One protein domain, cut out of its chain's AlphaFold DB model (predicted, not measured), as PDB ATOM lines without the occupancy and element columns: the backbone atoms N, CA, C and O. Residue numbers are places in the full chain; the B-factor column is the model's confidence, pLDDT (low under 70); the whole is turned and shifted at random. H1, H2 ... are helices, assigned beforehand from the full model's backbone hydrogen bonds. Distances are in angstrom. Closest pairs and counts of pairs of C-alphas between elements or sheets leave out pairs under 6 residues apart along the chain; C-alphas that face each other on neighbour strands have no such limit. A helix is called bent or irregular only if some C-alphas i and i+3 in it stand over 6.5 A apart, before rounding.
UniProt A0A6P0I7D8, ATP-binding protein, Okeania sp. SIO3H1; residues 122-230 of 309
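What this domain is: This is residues 122 to 230 of the 309 residues of the protein "ATP-binding protein" of Okeania sp. SIO3H1 (UniProt A0A6P0I7D8). Short helices cross at steep angles around H4, which runs through the middle; H3 packs on one side of it, H5 folds back along it after a tight turn, and the longest helix, H7, runs along another side of the body. H2 lies at one end of the longest axis, and H6 and the first residues of H7 lie toward the other. The printed part has 109 residues, with seven named helices, H1 to H7 in chain order, and no named strand; its class is all helix, and the helix packing is mostly crossed. It is compact, with a radius of gyration of the C-alphas of 13.2 A, and its outline is rounded, spanning 36 by 28 by 28 A.

How they stand to each other: H1, residues 125 to 135, is close to but not clearly touching H2, residues 139 to 145; their closest C-alphas, of Leu 134 and Leu 142, are 6.7 A apart. H2 and H3, residues 149 to 159, touch only at the corner by their link, with the C-alphas of Ile 145 and Phe 152 closest at 4.9 A. H3 touches H4, residues 167 to 177, at a steep tilt of 56 degrees, opposite ways; the closest C-alphas, of Ile 153 and Phe 171, are 5.5 A apart. H4 is the hub, touching three other helices. H4 and H5, residues 183 to 191, form a helical hairpin at a steep tilt of 39 degrees, with the C-alphas of Leu 177 and Ile 183 closest at 4.4 A. H6, residues 197 to 203, only just touches H4, with 3 pairs of C-alphas within 8 A, the closest those of Ser 172 and Leu 203 at 6.5 A, and their lines are about perpendicular at 75 degrees. H6 also only just touches H5, with 3 such pairs, Ala 186 and Leu 203 closest at 7.0 A between C-alphas. H7, residues 212 to 226, only just touches H1, with 3 such pairs, through its residues 225 to 226 alone; the closest C-alphas, of Trp 129 and Ser 226, are 7.6 A apart. H5 and H7 are near each other, while H3 and H7 are apart. Every O i to N i+4 pair is within hydrogen-bond range in H1, H3, H4, H5, H6 and H7; in H2 it is 1 of 3, beside 2 of 4 O i to N i+3 pairs.

Where its parts are: H1 begins at C-alpha 125, (31.943, -17.181, 8.032), and measures 14.9 A from first to last C-alpha. H2 measures 10.2 A; it is neither bent nor irregular, but only just: C-alphas 140 and 143 are 6.1 A apart. H3 measures 15.6 A, and H4, 15.3 A, begins at C-alpha 167, (32.241, 4.025, 7.452). H5 measures 12.0 A and H6 9.9 A. H7 measures 21.0 A and ends at C-alpha 226, (38.901, -8.657, 11.600).

The domain as a whole: The two C-alphas farthest apart, of Ser 140 and Glu 212, are 38.8 A apart. The printed part has no cut and no long link. The mean pLDDT of the printed part is 87.8; residues 136 to 147 and 161 to 162 are under 70.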
ATOM      1  N   THR A 122      26.404 -23.569  11.469       89.88
ATOM      2  CA  THR A 122      25.108 -23.234  10.847       89.88
ATOM      3  C   THR A 122      25.153 -21.915  10.086       89.88
ATOM      4  O   THR A 122      24.467 -21.756   9.081       89.88
ATOM      5  N   ASP A 123      25.962 -20.972  10.565       90.88
ATOM      6  CA  ASP A 123      26.102 -19.637   9.994       90.88
ATOM      7  C   ASP A 123      27.291 -19.559   9.026       90.88
ATOM      8  O   ASP A 123      28.273 -20.292   9.162       90.88
ATOM      9  N   SER A 124      27.227 -18.628   8.070       92.88
ATOM     10  CA  SER A 124      28.366 -18.309   7.202       92.88
ATOM     11  C   SER A 124      29.543 -17.738   7.998       92.88
ATOM     12  O   SER A 124      29.356 -17.173   9.079       92.88
ATOM     13  N   GLN A 125      30.757 -17.820   7.444       94.25
ATOM     14  CA  GLN A 125      31.943 -17.181   8.032       94.25
ATOM     15  C   GLN A 125      31.694 -15.696   8.324       94.25
ATOM     16  O   GLN A 125      32.031 -15.216   9.399       94.25
ATOM     17  N   LEU A 126      31.025 -14.990   7.410       91.62
ATOM     18  CA  LEU A 126      30.693 -13.575   7.543       91.62
ATOM     19  C   LEU A 126      29.766 -13.300   8.736       91.62
ATOM     20  O   LEU A 126      29.964 -12.330   9.468       91.62
ATOM     21  N   LEU A 127      28.765 -14.154   8.960       90.12
ATOM     22  CA  LEU A 127      27.867 -14.023  10.105       90.12
ATOM     23  C   LEU A 127      28.550 -14.407  11.419       90.12
ATOM     24  O   LEU A 127      28.344 -13.724  12.420       90.12
ATOM     25  N   LEU A 128      29.366 -15.464  11.428       90.62
ATOM     26  CA  LEU A 128      30.175 -15.845  12.591       90.62
ATOM     27  C   LEU A 128      31.126 -14.714  12.981       90.62
ATOM     28  O   LEU A 128      31.205 -14.339  14.151       90.62
ATOM     29  N   TRP A 129      31.778 -14.124  11.985       90.19
ATOM     30  CA  TRP A 129      32.644 -12.971  12.141       90.19
ATOM     31  C   TRP A 129      31.915 -11.782  12.756       90.19
ATOM     32  O   TRP A 129      32.346 -11.243  13.776       90.19
ATOM     33  N   LEU A 130      30.772 -11.411  12.180       87.62
ATOM     34  CA  LEU A 130      29.983 -10.283  12.648       87.62
ATOM     35  C   LEU A 130      29.449 -10.517  14.067       87.62
ATOM     36  O   LEU A 130      29.480  -9.608  14.896       87.62
ATOM     37  N   LYS A 131      29.022 -11.745  14.387       84.81
ATOM     38  CA  LYS A 131      28.652 -12.142  15.752       84.81
ATOM     39  C   LYS A 131      29.840 -12.050  16.708       84.81
ATOM     40  O   LYS A 131      29.647 -11.578  17.821       84.81
ATOM     41  N   GLY A 132      31.043 -12.440  16.290       83.69
ATOM     42  CA  GLY A 132      32.272 -12.305  17.080       83.69
ATOM     43  C   GLY A 132      32.628 -10.843  17.366       83.69
ATOM     44  O   GLY A 132      32.817 -10.468  18.523       83.69
ATOM     45  N   LEU A 133      32.606  -9.998  16.330       81.88
ATOM     46  CA  LEU A 133      32.826  -8.551  16.431       81.88
ATOM     47  C   LEU A 133      31.823  -7.874  17.376       81.88
ATOM     48  O   LEU A 133      32.154  -6.907  18.062       81.88
ATOM     49  N   LEU A 134      30.591  -8.380  17.412       79.00
ATOM     50  CA  LEU A 134      29.542  -7.926  18.313       79.00
ATOM     51  C   LEU A 134      29.694  -8.503  19.730       79.00
ATOM     52  O   LEU A 134      29.536  -7.766  20.694       79.00
ATOM     53  N   ALA A 135      30.043  -9.781  19.888       73.62
ATOM     54  CA  ALA A 135      30.223 -10.436  21.187       73.62
ATOM     55  C   ALA A 135      31.379  -9.842  22.003       73.62
ATOM     56  O   ALA A 135      31.295  -9.785  23.230       73.62
ATOM     57  N   PHE A 136      32.420  -9.338  21.333       64.06
ATOM     58  CA  PHE A 136      33.479  -8.547  21.964       64.06
ATOM     59  C   PHE A 136      32.937  -7.273  22.651       64.06
ATOM     60  O   PHE A 136      33.557  -6.722  23.559       64.06
ATOM     61  N   GLN A 137      31.751  -6.800  22.259       63.00
ATOM     62  CA  GLN A 137      31.110  -5.618  22.824       63.00
ATOM     63  C   GLN A 137      30.257  -6.018  24.037       63.00
ATOM     64  O   GLN A 137      29.364  -6.857  23.938       63.00
ATOM     65  N   ASN A 138      30.506  -5.396  25.197       58.59
ATOM     66  CA  ASN A 138      29.805  -5.664  26.464       58.59
ATOM     67  C   ASN A 138      28.288  -5.912  26.293       58.59
ATOM     68  O   ASN A 138      27.579  -5.102  25.692       58.59
ATOM     69  N   GLY A 139      27.760  -6.980  26.908       56.69
ATOM     70  CA  GLY A 139      26.408  -7.522  26.672       56.69
ATOM     71  C   GLY A 139      25.210  -6.568  26.823       56.69
ATOM     72  O   GLY A 139      24.136  -6.831  26.281       56.69
ATOM     73  N   SER A 140      25.376  -5.438  27.515       57.81
ATOM     74  CA  SER A 140      24.355  -4.382  27.621       57.81
ATOM     75  C   SER A 140      24.224  -3.538  26.341       57.81
ATOM     76  O   SER A 140      23.123  -3.098  26.001       57.81
ATOM     77  N   LEU A 141      25.325  -3.338  25.608       56.78
ATOM     78  CA  LEU A 141      25.371  -2.569  24.361       56.78
ATOM     79  C   LEU A 141      24.781  -3.368  23.193       56.78
ATOM     80  O   LEU A 141      24.052  -2.800  22.382       56.78
ATOM     81  N   LEU A 142      25.001  -4.685  23.167       60.25
ATOM     82  CA  LEU A 142      24.513  -5.589  22.120       60.25
ATOM     83  C   LEU A 142      23.003  -5.485  21.881       60.25
ATOM     84  O   LEU A 142      22.559  -5.303  20.750       60.25
ATOM     85  N   LYS A 143      22.201  -5.501  22.954       62.00
ATOM     86  CA  LYS A 143      20.735  -5.395  22.852       62.00
ATOM     87  C   LYS A 143      20.261  -4.047  22.299       62.00
ATOM     88  O   LYS A 143      19.212  -3.995  21.671       62.00
ATOM     89  N   LYS A 144      21.020  -2.967  22.518       59.47
ATOM     90  CA  LYS A 144      20.711  -1.629  21.979       59.47
ATOM     91  C   LYS A 144      21.158  -1.466  20.522       59.47
ATOM     92  O   LYS A 144      20.556  -0.693  19.789       59.47
ATOM     93  N   ILE A 145      22.209  -2.176  20.118       63.00
ATOM     94  CA  ILE A 145      22.837  -2.079  18.793       63.00
ATOM     95  C   ILE A 145      22.051  -2.844  17.720       63.00
ATOM     96  O   ILE A 145      21.978  -2.392  16.582       63.00
ATOM     97  N   ILE A 146      21.426  -3.965  18.085       64.56
ATOM     98  CA  ILE A 146      20.709  -4.840  17.142       64.56
ATOM     99  C   ILE A 146      19.393  -4.214  16.632       64.56
ATOM    100  O   ILE A 146      18.922  -4.580  15.562       64.56
ATOM    101  N   GLY A 147      18.804  -3.255  17.359       69.62
ATOM    102  CA  GLY A 147      17.498  -2.673  17.010       69.62
ATOM    103  C   GLY A 147      17.536  -1.381  16.186       69.62
ATOM    104  O   GLY A 147      16.545  -1.040  15.548       69.62
ATOM    105  N   GLU A 148      18.655  -0.648  16.189       84.75
ATOM    106  CA  GLU A 148      18.738   0.663  15.539       84.75
ATOM    107  C   GLU A 148      20.022   0.824  14.720       84.75
ATOM    108  O   GLU A 148      21.101   1.087  15.257       84.75
ATOM    109  N   ARG A 149      19.889   0.797  13.386       89.19
ATOM    110  CA  ARG A 149      20.992   1.002  12.426       89.19
ATOM    111  C   ARG A 149      21.868   2.215  12.745       89.19
ATOM    112  O   ARG A 149      23.090   2.149  12.678       89.19
ATOM    113  N   ARG A 150      21.259   3.350  13.109       88.69
ATOM    114  CA  ARG A 150      22.007   4.580  13.434       88.69
ATOM    115  C   ARG A 150      22.869   4.414  14.685       88.69
ATOM    116  O   ARG A 150      23.975   4.947  14.727       88.69
ATOM    117  N   VAL A 151      22.379   3.681  15.685       87.81
ATOM    118  CA  VAL A 151      23.130   3.370  16.907       87.81
ATOM    119  C   VAL A 151      24.265   2.404  16.588       87.81
ATOM    120  O   VAL A 151      25.385   2.657  17.024       87.81
ATOM    121  N   PHE A 152      24.007   1.374  15.774       88.50
ATOM    122  CA  PHE A 152      25.028   0.448  15.275       88.50
ATOM    123  C   PHE A 152      26.185   1.189  14.598       88.50
ATOM    124  O   PHE A 152      27.328   1.105  15.051       88.50
ATOM    125  N   ILE A 153      25.879   1.998  13.578       90.75
ATOM    126  CA  ILE A 153      26.883   2.747  12.813       90.75
ATOM    127  C   ILE A 153      27.647   3.713  13.723       90.75
ATOM    128  O   ILE A 153      28.872   3.768  13.672       90.75
ATOM    129  N   ARG A 154      26.950   4.472  14.582       89.50
ATOM    130  CA  ARG A 154      27.600   5.414  15.505       89.50
ATOM    131  C   ARG A 154      28.566   4.707  16.455       89.50
ATOM    132  O   ARG A 154      29.648   5.231  16.696       89.50
ATOM    133  N   ASN A 155      28.184   3.547  16.984       86.56
ATOM    134  CA  ASN A 155      29.009   2.812  17.936       86.56
ATOM    135  C   ASN A 155      30.262   2.244  17.263       86.56
ATOM    136  O   ASN A 155      31.355   2.461  17.777       86.56
ATOM    137  N   LEU A 156      30.135   1.611  16.091       87.50
ATOM    138  CA  LEU A 156      31.303   1.114  15.354       87.50
ATOM    139  C   LEU A 156      32.220   2.252  14.899       87.50
ATOM    140  O   LEU A 156      33.435   2.151  15.026       87.50
ATOM    141  N   LYS A 157      31.660   3.387  14.469       89.75
ATOM    142  CA  LYS A 157      32.457   4.589  14.187       89.75
ATOM    143  C   LYS A 157      33.191   5.113  15.412       89.75
ATOM    144  O   LYS A 157      34.279   5.634  15.255       89.75
ATOM    145  N   GLY A 158      32.622   4.999  16.611       86.56
ATOM    146  CA  GLY A 158      33.318   5.376  17.843       86.56
ATOM    147  C   GLY A 158      34.516   4.477  18.162       86.56
ATOM    148  O   GLY A 158      35.438   4.926  18.830       86.56
ATOM    149  N   ILE A 159      34.508   3.232  17.677       84.50
ATOM    150  CA  ILE A 159      35.579   2.251  17.890       84.50
ATOM    151  C   ILE A 159      36.679   2.399  16.829       84.50
ATOM    152  O   ILE A 159      37.857   2.357  17.167       84.50
ATOM    153  N   TYR A 160      36.305   2.608  15.562       84.31
ATOM    154  CA  TYR A 160      37.218   2.556  14.407       84.31
ATOM    155  C   TYR A 160      37.425   3.920  13.710       84.31
ATOM    156  O   TYR A 160      37.650   3.986  12.504       84.31
ATOM    157  N   SER A 161      37.273   5.025  14.443       64.50
ATOM    158  CA  SER A 161      36.898   6.365  13.946       64.50
ATOM    159  C   SER A 161      37.654   6.975  12.757       64.50
ATOM    160  O   SER A 161      37.039   7.783  12.060       64.50
ATOM    161  N   SER A 162      38.924   6.643  12.504       65.94
ATOM    162  CA  SER A 162      39.717   7.251  11.415       65.94
ATOM    163  C   SER A 162      40.154   6.294  10.310       65.94
ATOM    164  O   SER A 162      40.494   6.761   9.227       65.94
ATOM    165  N   ASP A 163      40.128   4.984  10.552       83.25
ATOM    166  CA  ASP A 163      40.859   4.039   9.695       83.25
ATOM    167  C   ASP A 163      39.941   3.352   8.672       83.25
ATOM    168  O   ASP A 163      40.403   2.703   7.740       83.25
ATOM    169  N   ILE A 164      38.624   3.532   8.827       92.69
ATOM    170  CA  ILE A 164      37.603   2.923   7.976       92.69
ATOM    171  C   ILE A 164      37.189   3.884   6.869       92.69
ATOM    172  O   ILE A 164      36.658   4.970   7.116       92.69
ATOM    173  N   TYR A 165      37.355   3.436   5.631       94.25
ATOM    174  CA  TYR A 165      36.841   4.102   4.445       94.25
ATOM    175  C   TYR A 165      35.314   3.998   4.363       94.25
ATOM    176  O   TYR A 165      34.750   2.929   4.593       94.25
ATOM    177  N   ASN A 166      34.642   5.100   4.014       94.81
ATOM    178  CA  ASN A 166      33.179   5.191   3.902       94.81
ATOM    179  C   ASN A 166      32.428   4.468   5.040       94.81
ATOM    180  O   ASN A 166      31.578   3.612   4.791       94.81
ATOM    181  N   PRO A 167      32.688   4.823   6.312       94.19
ATOM    182  CA  PRO A 167      32.241   4.025   7.452       94.19
ATOM    183  C   PRO A 167      30.719   3.974   7.591       94.19
ATOM    184  O   PRO A 167      30.188   3.024   8.152       94.19
ATOM    185  N   ASN A 168      29.995   4.986   7.098       94.19
ATOM    186  CA  ASN A 168      28.533   4.945   7.120       94.19
ATOM    187  C   ASN A 168      28.007   3.837   6.204       94.19
ATOM    188  O   ASN A 168      27.179   3.057   6.653       94.19
ATOM    189  N   ASP A 169      28.510   3.758   4.973       95.69
ATOM    190  CA  ASP A 169      28.053   2.795   3.970       95.69
ATOM    191  C   ASP A 169      28.495   1.381   4.364       95.69
ATOM    192  O   ASP A 169      27.669   0.477   4.476       95.69
ATOM    193  N   PHE A 170      29.774   1.228   4.726       95.88
ATOM    194  CA  PHE A 170      30.346  -0.045   5.156       95.88
ATOM    195  C   PHE A 170      29.624  -0.636   6.374       95.88
ATOM    196  O   PHE A 170      29.175  -1.780   6.342       95.88
ATOM    197  N   PHE A 171      29.433   0.144   7.445       94.12
ATOM    198  CA  PHE A 171      28.715  -0.349   8.622       94.12
ATOM    199  C   PHE A 171      27.207  -0.479   8.393       94.12
ATOM    200  O   PHE A 171      26.569  -1.267   9.091       94.12
ATOM    201  N   SER A 172      26.624   0.243   7.431       94.94
ATOM    202  CA  SER A 172      25.234   0.004   7.030       94.94
ATOM    203  C   SER A 172      25.089  -1.375   6.393       94.94
ATOM    204  O   SER A 172      24.221  -2.141   6.810       94.94
ATOM    205  N   ALA A 173      25.984  -1.736   5.469       95.31
ATOM    206  CA  ALA A 173      26.006  -3.070   4.876       95.31
ATOM    207  C   ALA A 173      26.160  -4.155   5.953       95.31
ATOM    208  O   ALA A 173      25.335  -5.064   6.019       95.31
ATOM    209  N   LEU A 174      27.125  -4.008   6.876       93.25
ATOM    210  CA  LEU A 174      27.298  -4.966   7.978       93.25
ATOM    211  C   LEU A 174      26.056  -5.084   8.867       93.25
ATOM    212  O   LEU A 174      25.683  -6.188   9.250       93.25
ATOM    213  N   TYR A 175      25.386  -3.974   9.186       92.44
ATOM    214  CA  TYR A 175      24.139  -4.016   9.951       92.44
ATOM    215  C   TYR A 175      23.069  -4.851   9.239       92.44
ATOM    216  O   TYR A 175      22.402  -5.675   9.863       92.44
ATOM    217  N   HIS A 176      22.917  -4.655   7.928       92.81
ATOM    218  CA  HIS A 176      21.903  -5.342   7.137       92.81
ATOM    219  C   HIS A 176      22.189  -6.844   6.960       92.81
ATOM    220  O   HIS A 176      21.238  -7.611   6.826       92.81
ATOM    221  N   LEU A 177      23.440  -7.297   7.102       90.75
ATOM    222  CA  LEU A 177      23.763  -8.731   7.164       90.75
ATOM    223  C   LEU A 177      23.113  -9.452   8.354       90.75
ATOM    224  O   LEU A 177      22.836 -10.644   8.265       90.75
ATOM    225  N   LEU A 178      22.838  -8.754   9.462       86.88
ATOM    226  CA  LEU A 178      22.191  -9.347  10.645       86.88
ATOM    227  C   LEU A 178      20.711  -9.664  10.422       86.88
ATOM    228  O   LEU A 178      20.094 -10.325  11.259       86.88
ATOM    229  N   ASN A 179      20.128  -9.170   9.330       85.62
ATOM    230  CA  ASN A 179      18.725  -9.353   9.020       85.62
ATOM    231  C   ASN A 179      18.563 -10.303   7.819       85.62
ATOM    232  O   ASN A 179      18.967  -9.947   6.709       85.62
ATOM    233  N   PRO A 180      17.910 -11.469   7.993       83.56
ATOM    234  CA  PRO A 180      17.698 -12.432   6.911       83.56
ATOM    235  C   PRO A 180      17.021 -11.850   5.666       83.56
ATOM    236  O   PRO A 180      17.273 -12.320   4.564       83.56
ATOM    237  N   SER A 181      16.186 -10.816   5.815       87.25
ATOM    238  CA  SER A 181      15.506 -10.173   4.683       87.25
ATOM    239  C   SER A 181      16.412  -9.272   3.842       87.25
ATOM    240  O   SER A 181      16.021  -8.896   2.744       87.25
ATOM    241  N   TYR A 182      17.589  -8.897   4.349       89.56
ATOM    242  CA  TYR A 182      18.494  -7.938   3.704       89.56
ATOM    243  C   TYR A 182      19.862  -8.539   3.381       89.56
ATOM    244  O   TYR A 182      20.659  -7.899   2.699       89.56
ATOM    245  N   ILE A 183      20.142  -9.757   3.858       89.81
ATOM    246  CA  ILE A 183      21.461 -10.374   3.737       89.81
ATOM    247  C   ILE A 183      21.924 -10.477   2.278       89.81
ATOM    248  O   ILE A 183      23.083 -10.180   2.026       89.81
ATOM    249  N   SER A 184      21.042 -10.808   1.323       90.50
ATOM    250  CA  SER A 184      21.410 -10.918  -0.103       90.50
ATOM    251  C   SER A 184      21.938  -9.594  -0.652       90.50
ATOM    252  O   SER A 184      23.094  -9.518  -1.052       90.50
ATOM    253  N   ILE A 185      21.137  -8.531  -0.551       94.25
ATOM    254  CA  ILE A 185      21.452  -7.207  -1.109       94.25
ATOM    255  C   ILE A 185      22.673  -6.602  -0.396       94.25
ATOM    256  O   ILE A 185      23.564  -6.030  -1.020       94.25
ATOM    257  N   ALA A 186      22.781  -6.777   0.926       94.88
ATOM    258  CA  ALA A 186      23.957  -6.336   1.675       94.88
ATOM    259  C   ALA A 186      25.241  -7.073   1.247       94.88
ATOM    260  O   ALA A 186      26.317  -6.472   1.223       94.88
ATOM    261  N   CYS A 187      25.138  -8.360   0.901       94.00
ATOM    262  CA  CYS A 187      26.258  -9.134   0.368       94.00
ATOM    263  C   CYS A 187      26.626  -8.712  -1.052       94.00
ATOM    264  O   CYS A 187      27.812  -8.594  -1.341       94.00
ATOM    265  N   GLU A 188      25.640  -8.466  -1.913       94.88
ATOM    266  CA  GLU A 188      25.844  -7.957  -3.274       94.88
ATOM    267  C   GLU A 188      26.610  -6.626  -3.240       94.88
ATOM    268  O   GLU A 188      27.640  -6.491  -3.905       94.88
ATOM    269  N   TRP A 189      26.226  -5.701  -2.349       97.19
ATOM    270  CA  TRP A 189      26.991  -4.469  -2.149       97.19
ATOM    271  C   TRP A 189      28.433  -4.741  -1.701       97.19
ATOM    272  O   TRP A 189      29.366  -4.200  -2.288       97.19
ATOM    273  N   LEU A 190      28.642  -5.590  -0.682       96.19
ATOM    274  CA  LEU A 190      29.988  -5.904  -0.176       96.19
ATOM    275  C   LEU A 190      30.873  -6.567  -1.237       96.19
ATOM    276  O   LEU A 190      32.080  -6.327  -1.255       96.19
ATOM    277  N   ARG A 191      30.285  -7.383  -2.116       94.94
ATOM    278  CA  ARG A 191      30.959  -8.030  -3.249       94.94
ATOM    279  C   ARG A 191      31.376  -7.025  -4.334       94.94
ATOM    280  O   ARG A 191      32.215  -7.342  -5.177       94.94
ATOM    281  N   GLY A 192      30.799  -5.825  -4.318       95.56
ATOM    282  CA  GLY A 192      30.949  -4.822  -5.366       95.56
ATOM    283  C   GLY A 192      30.136  -5.149  -6.616       95.56
ATOM    284  O   GLY A 192      30.610  -4.915  -7.732       95.56
ATOM    285  N   ASP A 193      28.955  -5.750  -6.433       94.25
ATOM    286  CA  ASP A 193      27.918  -5.794  -7.465       94.25
ATOM    287  C   ASP A 193      27.329  -4.391  -7.674       94.25
ATOM    288  O   ASP A 193      27.325  -3.554  -6.766       94.25
ATOM    289  N   ASP A 194      26.869  -4.128  -8.895       90.38
ATOM    290  CA  ASP A 194      26.195  -2.877  -9.220       90.38
ATOM    291  C   ASP A 194      24.734  -2.969  -8.771       90.38
ATOM    292  O   ASP A 194      23.957  -3.746  -9.329       90.38
ATOM    293  N   LEU A 195      24.396  -2.234  -7.711       92.62
ATOM    294  CA  LEU A 195      23.046  -2.165  -7.160       92.62
ATOM    295  C   LEU A 195      22.295  -0.968  -7.732       92.62
ATOM    296  O   LEU A 195      22.876   0.100  -7.939       92.62
ATOM    297  N   ASP A 196      20.987  -1.127  -7.917       93.38
ATOM    298  CA  ASP A 196      20.134  -0.014  -8.312       93.38
ATOM    299  C   ASP A 196      19.929   1.006  -7.173       93.38
ATOM    300  O   ASP A 196      20.268   0.788  -6.003       93.38
ATOM    301  N   GLU A 197      19.393   2.178  -7.525       93.50
ATOM    302  CA  GLU A 197      19.191   3.270  -6.568       93.50
ATOM    303  C   GLU A 197      18.221   2.902  -5.434       93.50
ATOM    304  O   GLU A 197      18.357   3.419  -4.318       93.50
ATOM    305  N   ASP A 198      17.253   2.020  -5.698       93.94
ATOM    306  CA  ASP A 198      16.260   1.606  -4.713       93.94
ATOM    307  C   ASP A 198      16.896   0.685  -3.666       93.94
ATOM    308  O   ASP A 198      16.717   0.919  -2.466       93.94
ATOM    309  N   ASP A 199      17.721  -0.272  -4.088       94.62
ATOM    310  CA  ASP A 199      18.482  -1.164  -3.212       94.62
ATOM    311  C   ASP A 199      19.526  -0.404  -2.384       94.62
ATOM    312  O   ASP A 199      19.628  -0.595  -1.164       94.62
ATOM    313  N   LEU A 200      20.250   0.543  -2.993       95.50
ATOM    314  CA  LEU A 200      21.180   1.416  -2.268       95.50
ATOM    315  C   LEU A 200      20.449   2.234  -1.197       95.50
ATOM    316  O   LEU A 200      20.867   2.289  -0.033       95.50
ATOM    317  N   LYS A 201      19.306   2.828  -1.551       94.50
ATOM    318  CA  LYS A 201      18.471   3.587  -0.615       94.50
ATOM    319  C   LYS A 201      17.901   2.700   0.487       94.50
ATOM    320  O   LYS A 201      17.843   3.138   1.644       94.50
ATOM    321  N   TYR A 202      17.526   1.467   0.160       91.31
ATOM    322  CA  TYR A 202      17.020   0.471   1.098       91.31
ATOM    323  C   TYR A 202      18.083   0.084   2.133       91.31
ATOM    324  O   TYR A 202      17.814   0.102   3.340       91.31
ATOM    325  N   LEU A 203      19.328  -0.124   1.693       94.12
ATOM    326  CA  LEU A 203      20.483  -0.308   2.573       94.12
ATOM    327  C   LEU A 203      20.925   0.990   3.267       94.12
ATOM    328  O   LEU A 203      21.701   0.954   4.221       94.12
ATOM    329  N   GLY A 204      20.432   2.152   2.836       94.12
ATOM    330  CA  GLY A 204      20.868   3.460   3.327       94.12
ATOM    331  C   GLY A 204      22.322   3.783   2.983       94.12
ATOM    332  O   GLY A 204      22.980   4.472   3.766       94.12
ATOM    333  N   ILE A 205      22.794   3.260   1.856       95.06
ATOM    334  CA  ILE A 205      24.130   3.430   1.296       95.06
ATOM    335  C   ILE A 205      24.068   4.468   0.177       95.06
ATOM    336  O   ILE A 205      23.051   4.597  -0.502       95.06
ATOM    337  N   LYS A 206      25.138   5.252   0.011       93.19
ATOM    338  CA  LYS A 206      25.177   6.310  -1.004       93.19
ATOM    339  C   LYS A 206      25.743   5.861  -2.341       93.19
ATOM    340  O   LYS A 206      25.224   6.285  -3.362       93.19
ATOM    341  N   ASN A 207      26.817   5.071  -2.323       89.94
ATOM    342  CA  ASN A 207      27.566   4.715  -3.526       89.94
ATOM    343  C   ASN A 207      27.889   3.216  -3.558       89.94
ATOM    344  O   ASN A 207      28.155   2.604  -2.518       89.94
ATOM    345  N   SER A 208      27.921   2.651  -4.763       93.06
ATOM    346  CA  SER A 208      28.439   1.307  -5.039       93.06
ATOM    347  C   SER A 208      29.973   1.265  -4.961       93.06
ATOM    348  O   SER A 208      30.647   2.298  -4.929       93.06
ATOM    349  N   ILE A 209      30.538   0.056  -4.922       96.06
ATOM    350  CA  ILE A 209      31.988  -0.173  -5.012       96.06
ATOM    351  C   ILE A 209      32.353  -0.344  -6.495       96.06
ATOM    352  O   ILE A 209      32.288  -1.440  -7.049       96.06
ATOM    353  N   ASP A 210      32.713   0.757  -7.146       93.81
ATOM    354  CA  ASP A 210      32.828   0.863  -8.608       93.81
ATOM    355  C   ASP A 210      34.268   0.956  -9.150       93.81
ATOM    356  O   ASP A 210      34.470   1.016 -10.363       93.81
ATOM    357  N   SER A 211      35.285   0.945  -8.285       96.50
ATOM    358  CA  SER A 211      36.685   1.165  -8.665       96.50
ATOM    359  C   SER A 211      37.648   0.263  -7.895       96.50
ATOM    360  O   SER A 211      37.331  -0.253  -6.826       96.50
ATOM    361  N   GLU A 212      38.856   0.080  -8.434       97.38
ATOM    362  CA  GLU A 212      39.935  -0.652  -7.754       97.38
ATOM    363  C   GLU A 212      40.311  -0.002  -6.418       97.38
ATOM    364  O   GLU A 212      40.493  -0.693  -5.419       97.38
ATOM    365  N   ASP A 213      40.358   1.333  -6.377       97.00
ATOM    366  CA  ASP A 213      40.647   2.093  -5.159       97.00
ATOM    367  C   ASP A 213      39.565   1.878  -4.087       97.00
ATOM    368  O   ASP A 213      39.889   1.635  -2.921       97.00
ATOM    369  N   SER A 214      38.278   1.899  -4.461       97.19
ATOM    370  CA  SER A 214      37.204   1.619  -3.506       97.19
ATOM    371  C   SER A 214      37.227   0.160  -3.045       97.19
ATOM    372  O   SER A 214      37.101  -0.089  -1.844       97.19
ATOM    373  N   ALA A 215      37.494  -0.799  -3.937       98.00
ATOM    374  CA  ALA A 215      37.627  -2.212  -3.583       98.00
ATOM    375  C   ALA A 215      38.806  -2.477  -2.629       98.00
ATOM    376  O   ALA A 215      38.636  -3.138  -1.603       98.00
ATOM    377  N   GLN A 216      39.976  -1.889  -2.899       97.56
ATOM    378  CA  GLN A 216      41.145  -1.925  -2.017       97.56
ATOM    379  C   GLN A 216      40.822  -1.384  -0.620       97.56
ATOM    380  O   GLN A 216      41.193  -1.973   0.402       97.56
ATOM    381  N   LYS A 217      40.134  -0.242  -0.554       96.88
ATOM    382  CA  LYS A 217      39.775   0.392   0.717       96.88
ATOM    383  C   LYS A 217      38.751  -0.428   1.500       96.88
ATOM    384  O   LYS A 217      38.855  -0.516   2.719       96.88
ATOM    385  N   ILE A 218      37.813  -1.093   0.828       97.25
ATOM    386  CA  ILE A 218      36.883  -2.024   1.482       97.25
ATOM    387  C   ILE A 218      37.609  -3.286   1.968       97.25
ATOM    388  O   ILE A 218      37.383  -3.703   3.101       97.25
ATOM    389  N   MET A 219      38.551  -3.839   1.197       97.44
ATOM    390  CA  MET A 219      39.433  -4.915   1.677       97.44
ATOM    391  C   MET A 219      40.230  -4.495   2.919       97.44
ATOM    392  O   MET A 219      40.366  -5.269   3.866       97.44
ATOM    393  N   THR A 220      40.701  -3.247   2.954       96.19
ATOM    394  CA  THR A 220      41.375  -2.662   4.123       96.19
ATOM    395  C   THR A 220      40.432  -2.574   5.321       96.19
ATOM    396  O   THR A 220      40.806  -2.990   6.415       96.19
ATOM    397  N   ASN A 221      39.184  -2.134   5.124       95.75
ATOM    398  CA  ASN A 221      38.182  -2.140   6.189       95.75
ATOM    399  C   ASN A 221      37.997  -3.545   6.779       95.75
ATOM    400  O   ASN A 221      38.013  -3.685   8.001       95.75
ATOM    401  N   LEU A 222      37.843  -4.575   5.930       95.56
ATOM    402  CA  LEU A 222      37.673  -5.966   6.370       95.56
ATOM    403  C   LEU A 222      38.840  -6.424   7.255       95.56
ATOM    404  O   LEU A 222      38.603  -7.023   8.300       95.56
ATOM    405  N   GLY A 223      40.081  -6.113   6.870       94.31
ATOM    406  CA  GLY A 223      41.263  -6.503   7.639       94.31
ATOM    407  C   GLY A 223      41.489  -5.712   8.929       94.31
ATOM    408  O   GLY A 223      42.025  -6.265   9.893       94.31
ATOM    409  N   ILE A 224      41.036  -4.455   8.994       93.25
ATOM    410  CA  ILE A 224      41.019  -3.673  10.238       93.25
ATOM    411  C   ILE A 224      40.023  -4.288  11.220       93.25
ATOM    412  O   ILE A 224      40.366  -4.562  12.369       93.25
ATOM    413  N   ILE A 225      38.779  -4.519  10.788       91.25
ATOM    414  CA  ILE A 225      37.736  -4.984  11.709       91.25
ATOM    415  C   ILE A 225      37.858  -6.475  12.055       91.25
ATOM    416  O   ILE A 225      37.381  -6.902  13.107       91.25
ATOM    417  N   SER A 226      38.567  -7.273  11.249       91.00
ATOM    418  CA  SER A 226      38.901  -8.657  11.600       91.00
ATOM    419  C   SER A 226      39.908  -8.769  12.748       91.00
ATOM    420  O   SER A 226      39.910  -9.787  13.439       91.00
ATOM    421  N   ALA A 227      40.673  -7.716  13.064       87.69
ATOM    422  CA  ALA A 227      41.528  -7.669  14.256       87.69
ATOM    423  C   ALA A 227      40.745  -7.819  15.576       87.69
ATOM    424  O   ALA A 227      41.276  -8.305  16.564       87.69
ATOM    425  N   ALA A 228      39.454  -7.468  15.607       84.50
ATOM    426  CA  ALA A 228      38.615  -7.631  16.798       84.50
ATOM    427  C   ALA A 228      38.062  -9.060  16.987       84.50
ATOM    428  O   ALA A 228      37.253  -9.293  17.884       84.50
ATOM    429  N   SER A 229      38.418 -10.002  16.109       85.69
ATOM    430  CA  SER A 229      37.814 -11.339  16.073       85.69
ATOM    431  C   SER A 229      38.823 -12.409  15.649       85.69
ATOM    432  O   SER A 229      39.560 -12.909  16.488       85.69
ATOM    433  N   GLN A 230      38.852 -12.778  14.369       91.69
ATOM    434  CA  GLN A 230      39.698 -13.832  13.822       91.69
ATOM    435  C   GLN A 230      40.382 -13.351  12.540       91.69
ATOM    436  O   GLN A 230      39.783 -12.562  11.803       91.69
TER     437      GLN A 230